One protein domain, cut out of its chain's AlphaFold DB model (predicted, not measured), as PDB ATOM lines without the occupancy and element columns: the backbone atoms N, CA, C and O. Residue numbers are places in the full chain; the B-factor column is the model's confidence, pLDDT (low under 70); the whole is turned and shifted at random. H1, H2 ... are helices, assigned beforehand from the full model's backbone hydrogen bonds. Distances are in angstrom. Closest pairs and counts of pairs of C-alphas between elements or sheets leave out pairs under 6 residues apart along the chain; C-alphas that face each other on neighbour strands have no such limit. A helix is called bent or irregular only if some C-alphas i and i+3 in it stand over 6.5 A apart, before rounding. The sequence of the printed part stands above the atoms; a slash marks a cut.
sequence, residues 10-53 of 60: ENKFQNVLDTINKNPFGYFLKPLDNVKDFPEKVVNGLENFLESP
ATOM      1  N   GLU A  10     229.003 178.590 238.578       56.12
ATOM      2  CA  GLU A  10     229.330 179.995 238.875       56.12
ATOM      3  C   GLU A  10     230.435 180.560 237.958       56.12
ATOM      4  O   GLU A  10     230.420 181.735 237.598       56.12
ATOM      5  N   ASN A  11     231.329 179.698 237.459       66.12
ATOM      6  CA  ASN A  11     232.393 180.089 236.529       66.12
ATOM      7  C   ASN A  11     231.945 180.184 235.067       66.12
ATOM      8  O   ASN A  11     232.651 180.774 234.251       66.12
ATOM      9  N   LYS A  12     230.806 179.599 234.681       74.00
ATOM     10  CA  LYS A  12     230.425 179.544 233.262       74.00
ATOM     11  C   LYS A  12     229.939 180.901 232.764       74.00
ATOM     12  O   LYS A  12     230.291 181.304 231.661       74.00
ATOM     13  N   PHE A  13     229.180 181.616 233.593       80.81
ATOM     14  CA  PHE A  13     228.669 182.940 233.247       80.81
ATOM     15  C   PHE A  13     229.791 183.981 233.174       80.81
ATOM     16  O   PHE A  13     229.873 184.720 232.197       80.81
ATOM     17  N   GLN A  14     230.709 183.970 234.146       81.50
ATOM     18  CA  GLN A  14     231.861 184.875 234.138       81.50
ATOM     19  C   GLN A  14     232.806 184.600 232.966       81.50
ATOM     20  O   GLN A  14     233.210 185.530 232.280       81.50
ATOM     21  N   ASN A  15     233.051 183.330 232.630       80.69
ATOM     22  CA  ASN A  15     233.846 182.985 231.450       80.69
ATOM     23  C   ASN A  15     233.215 183.482 230.140       80.69
ATOM     24  O   ASN A  15     233.935 183.889 229.227       80.69
ATOM     25  N   VAL A  16     231.883 183.453 230.022       81.19
ATOM     26  CA  VAL A  16     231.178 183.990 228.847       81.19
ATOM     27  C   VAL A  16     231.313 185.510 228.792       81.19
ATOM     28  O   VAL A  16     231.652 186.037 227.736       81.19
ATOM     29  N   LEU A  17     231.129 186.205 229.916       81.94
ATOM     30  CA  LEU A  17     231.315 187.656 229.993       81.94
ATOM     31  C   LEU A  17     232.750 188.075 229.660       81.94
ATOM     32  O   LEU A  17     232.944 188.988 228.863       81.94
ATOM     33  N   ASP A  18     233.753 187.373 230.183       84.50
ATOM     34  CA  ASP A  18     235.160 187.619 229.859       84.50
ATOM     35  C   ASP A  18     235.462 187.364 228.379       84.50
ATOM     36  O   ASP A  18     236.242 188.089 227.763       84.50
ATOM     37  N   THR A  19     234.827 186.352 227.784       82.88
ATOM     38  CA  THR A  19     234.962 186.058 226.350       82.88
ATOM     39  C   THR A  19     234.354 187.174 225.502       82.88
ATOM     40  O   THR A  19     234.981 187.618 224.539       82.88
ATOM     41  N   ILE A  20     233.171 187.667 225.883       84.31
ATOM     42  CA  ILE A  20     232.508 188.800 225.228       84.31
ATOM     43  C   ILE A  20     233.344 190.073 225.386       84.31
ATOM     44  O   ILE A  20     233.551 190.781 224.410       84.31
ATOM     45  N   ASN A  21     233.885 190.353 226.573       85.12
ATOM     46  CA  ASN A  21     234.693 191.551 226.810       85.12
ATOM     47  C   ASN A  21     236.028 191.525 226.053       85.12
ATOM     48  O   ASN A  21     236.481 192.564 225.578       85.12
ATOM     49  N   LYS A  22     236.662 190.354 225.914       87.50
ATOM     50  CA  LYS A  22     237.920 190.208 225.161       87.50
ATOM     51  C   LYS A  22     237.726 190.331 223.651       87.50
ATOM     52  O   LYS A  22     238.605 190.861 222.979       87.50
ATOM     53  N   ASN A  23     236.624 189.813 223.109       84.94
ATOM     54  CA  ASN A  23     236.322 189.904 221.683       84.94
ATOM     55  C   ASN A  23     234.801 189.900 221.435       84.94
ATOM     56  O   ASN A  23     234.228 188.852 221.109       84.94
ATOM     57  N   PRO A  24     234.140 191.063 221.566       81.38
ATOM     58  CA  PRO A  24     232.683 191.140 221.504       81.38
ATOM     59  C   PRO A  24     232.181 190.764 220.115       81.38
ATOM     60  O   PRO A  24     231.288 189.930 219.978       81.38
ATOM     61  N   PHE A  25     232.820 191.299 219.072       84.31
ATOM     62  CA  PHE A  25     232.473 190.981 217.692       84.31
ATOM     63  C   PHE A  25     232.720 189.510 217.370       84.31
ATOM     64  O   PHE A  25     231.864 188.885 216.764       84.31
ATOM     65  N   GLY A  26     233.815 188.910 217.835       82.50
ATOM     66  CA  GLY A  26     234.049 187.478 217.642       82.50
ATOM     67  C   GLY A  26     232.961 186.609 218.269       82.50
ATOM     68  O   GLY A  26     232.515 185.660 217.641       82.50
ATOM     69  N   TYR A  27     232.481 186.946 219.469       79.75
ATOM     70  CA  TYR A  27     231.386 186.208 220.104       79.75
ATOM     71  C   TYR A  27     230.061 186.358 219.339       79.75
ATOM     72  O   TYR A  27     229.383 185.360 219.094       79.75
ATOM     73  N   PHE A  28     229.709 187.582 218.929       78.00
ATOM     74  CA  PHE A  28     228.460 187.858 218.207       78.00
ATOM     75  C   PHE A  28     228.464 187.383 216.752       78.00
ATOM     76  O   PHE A  28     227.409 187.039 216.230       78.00
ATOM     77  N   LEU A  29     229.628 187.353 216.100       79.81
ATOM     78  CA  LEU A  29     229.783 186.925 214.709       79.81
ATOM     79  C   LEU A  29     230.095 185.426 214.592       79.81
ATOM     80  O   LEU A  29     229.933 184.869 213.515       79.81
ATOM     81  N   LYS A  30     230.443 184.732 215.686       79.06
ATOM     82  CA  LYS A  30     230.643 183.269 215.714       79.06
ATOM     83  C   LYS A  30     229.479 182.462 215.117       79.06
ATOM     84  O   LYS A  30     229.733 181.480 214.426       79.06
ATOM     85  N   PRO A  31     228.198 182.816 215.345       74.81
ATOM     86  CA  PRO A  31     227.090 182.137 214.681       74.81
ATOM     87  C   PRO A  31     227.085 182.351 213.162       74.81
ATOM     88  O   PRO A  31     226.588 181.489 212.442       74.81
ATOM     89  N   LEU A  32     227.657 183.460 212.673       75.94
ATOM     90  CA  LEU A  32     227.768 183.758 211.245       75.94
ATOM     91  C   LEU A  32     228.818 182.894 210.536       75.94
ATOM     92  O   LEU A  32     228.691 182.665 209.336       75.94
ATOM     93  N   ASP A  33     229.789 182.329 211.258       73.19
ATOM     94  CA  ASP A  33     230.735 181.361 210.680       73.19
ATOM     95  C   ASP A  33     230.020 180.107 210.141       73.19
ATOM     96  O   ASP A  33     230.465 179.503 209.165       73.19
ATOM     97  N   ASN A  34     228.866 179.757 210.726       67.12
ATOM     98  CA  ASN A  34     228.023 178.632 210.305       67.12
ATOM     99  C   ASN A  34     227.025 178.996 209.188       67.12
ATOM    100  O   ASN A  34     226.231 178.152 208.775       67.12
ATOM    101  N   VAL A  35     227.035 180.243 208.701       67.75
ATOM    102  CA  VAL A  35     226.104 180.730 207.664       67.75
ATOM    103  C   VAL A  35     226.563 180.330 206.259       67.75
ATOM    104  O   VAL A  35     225.812 180.492 205.307       67.75
ATOM    105  N   LYS A  36     227.747 179.722 206.104       69.62
ATOM    106  CA  LYS A  36     228.198 179.172 204.813       69.62
ATOM    107  C   LYS A  36     227.211 178.163 204.220       69.62
ATOM    108  O   LYS A  36     226.945 178.224 203.027       69.62
ATOM    109  N   ASP A  37     226.602 177.339 205.070       69.69
ATOM    110  CA  ASP A  37     225.627 176.323 204.653       69.69
ATOM    111  C   ASP A  37     224.179 176.837 204.743       69.69
ATOM    112  O   ASP A  37     223.228 176.091 204.518       69.69
ATOM    113  N   PHE A  38     223.976 178.099 205.138       73.50
ATOM    114  CA  PHE A  38     222.645 178.696 205.257       73.50
ATOM    115  C   PHE A  38     221.908 178.773 203.914       73.50
ATOM    116  O   PHE A  38     220.745 178.374 203.890       73.50
ATOM    117  N   PRO A  39     222.532 179.212 202.799       75.88
ATOM    118  CA  PRO A  39     221.855 179.246 201.507       75.88
ATOM    119  C   PRO A  39     221.384 177.852 201.098       75.88
ATOM    120  O   PRO A  39     220.230 177.680 200.733       75.88
ATOM    121  N   GLU A  40     222.247 176.848 201.247       77.38
ATOM    122  CA  GLU A  40     221.962 175.465 200.862       77.38
ATOM    123  C   GLU A  40     220.868 174.837 201.742       77.38
ATOM    124  O   GLU A  40     219.933 174.231 201.230       77.38
ATOM    125  N   LYS A  41     220.895 175.061 203.062       76.44
ATOM    126  CA  LYS A  41     219.835 174.597 203.979       76.44
ATOM    127  C   LYS A  41     218.486 175.264 203.720       76.44
ATOM    128  O   LYS A  41     217.457 174.607 203.851       76.44
ATOM    129  N   VAL A  42     218.480 176.554 203.384       77.88
ATOM    130  CA  VAL A  42     217.250 177.287 203.052       77.88
ATOM    131  C   VAL A  42     216.694 176.825 201.707       77.88
ATOM    132  O   VAL A  42     215.493 176.599 201.616       77.88
ATOM    133  N   VAL A  43     217.548 176.630 200.698       77.75
ATOM    134  CA  VAL A  43     217.151 176.101 199.384       77.75
ATOM    135  C   VAL A  43     216.583 174.691 199.524       77.75
ATOM    136  O   VAL A  43     215.442 174.480 199.133       77.75
ATOM    137  N   ASN A  44     217.292 173.776 200.191       75.25
ATOM    138  CA  ASN A  44     216.818 172.405 200.407       75.25
ATOM    139  C   ASN A  44     215.531 172.365 201.248       75.25
ATOM    140  O   ASN A  44     214.646 171.547 201.017       75.25
ATOM    141  N   GLY A  45     215.406 173.245 202.246       78.62
ATOM    142  CA  GLY A  45     214.189 173.359 203.051       78.62
ATOM    143  C   GLY A  45     212.993 173.861 202.244       78.62
ATOM    144  O   GLY A  45     211.879 173.382 202.447       78.62
ATOM    145  N   LEU A  46     213.221 174.801 201.325       81.12
ATOM    146  CA  LEU A  46     212.191 175.330 200.440       81.12
ATOM    147  C   LEU A  46     211.797 174.310 199.365       81.12
ATOM    148  O   LEU A  46     210.610 174.152 199.116       81.12
ATOM    149  N   GLU A  47     212.757 173.597 198.779       75.81
ATOM    150  CA  GLU A  47     212.520 172.526 197.805       75.81
ATOM    151  C   GLU A  47     211.660 171.413 198.419       75.81
ATOM    152  O   GLU A  47     210.562 171.163 197.937       75.81
ATOM    153  N   ASN A  48     212.048 170.882 199.584       74.31
ATOM    154  CA  ASN A  48     211.252 169.881 200.308       74.31
ATOM    155  C   ASN A  48     209.853 170.395 200.708       74.31
ATOM    156  O   ASN A  48     208.876 169.646 200.710       74.31
ATOM    157  N   PHE A  49     209.737 171.674 201.084       76.56
ATOM    158  CA  PHE A  49     208.448 172.280 201.434       76.56
ATOM    159  C   PHE A  49     207.537 172.438 200.213       76.56
ATOM    160  O   PHE A  49     206.325 172.279 200.332       76.56
ATOM    161  N   LEU A  50     208.110 172.744 199.049       73.06
ATOM    162  CA  LEU A  50     207.393 172.862 197.783       73.06
ATOM    163  C   LEU A  50     207.138 171.504 197.119       73.06
ATOM    164  O   LEU A  50     206.225 171.408 196.316       73.06
ATOM    165  N   GLU A  51     207.863 170.443 197.453       64.62
ATOM    166  CA  GLU A  51     207.497 169.083 197.038       64.62
ATOM    167  C   GLU A  51     206.311 168.545 197.860       64.62
ATOM    168  O   GLU A  51     205.441 167.851 197.337       64.62
ATOM    169  N   SER A  52     206.207 168.926 199.137       59.50
ATOM    170  CA  SER A  52     205.254 168.324 200.079       59.50
ATOM    171  C   SER A  52     203.752 168.468 199.741       59.50
ATOM    172  O   SER A  52     203.020 167.545 200.103       59.50
ATOM    173  N   PRO A  53     203.239 169.559 199.131       60.03
ATOM    174  CA  PRO A  53     201.819 169.666 198.780       60.03
ATOM    175  C   PRO A  53     201.523 169.481 197.282       60.03
ATOM    176  O   PRO A  53     200.351 169.510 196.910       60.03
TER     177      PRO A  53
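Overview. This is residues 10 to 53 of the 60 residues of an uncharacterized protein of Candidatus Marinimicrobia bacterium (UniProt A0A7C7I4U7). An open L of two helices: the short limb H1 turns a corner into the long limb H2, which is itself bent into the arms H2a and H2b, and no part folds back to make a core. H2 makes most of the length, with H2b at the far end from H1. The printed part has 44 residues with two named helices, H1 then H2, and no named strand; the class is all helix. It is extended, with a radius of gyration of the C-alphas of 17.3 A and spans of 49 by 21 by 9 A.

Arrangement. H1, residues 10 to 22, is neither bent nor irregular, but only just: C-alphas 10 and 13 are 6.4 A apart. H2, residues 24 to 51, was assigned as one helix by its hydrogen bonds but is bent, with C-alphas 36 and 39 7.2 A apart; its arms are H2a, residues 24 to 36, and H2b, residues 39 to 51. H1 and H2a only just touch, and only at the corner by their tight link, with 3 pairs of C-alphas within 8 A; the closest C-alphas, those of Ile 20 and Tyr 27, are 5.9 A apart. Their lines are about perpendicular, at 88 degrees. H2a and H2b stand at a steep tilt of 48 degrees. H1 and H2b are apart. Every O i to N i+4 pair is within hydrogen-bond range in H2b, against 8 of 9 in H1 and 4 of 9 in H2a, where 6 of 10 O i to N i+3 pairs are within range.

Along the chain. H1 begins at C-alpha 10, (229.330, 179.995, 238.875), and is 19.1 A long. H2a begins at C-alpha 24, (232.683, 191.140, 221.504), is 21.0 A long, and is irregular, with C-alphas 28 and 31 6.9 A apart. H2b is 18.1 A long and ends at C-alpha 51, (207.497, 169.083, 197.038).

Size, cuts and confidence. The C-alphas of Glu 10 and Pro 53, the two farthest apart, are 49.7 A apart. The printed part has no cut. The mean pLDDT of the printed part is 76.2, with residues 10 to 11, 34 to 37 and 51 to 53 under 70.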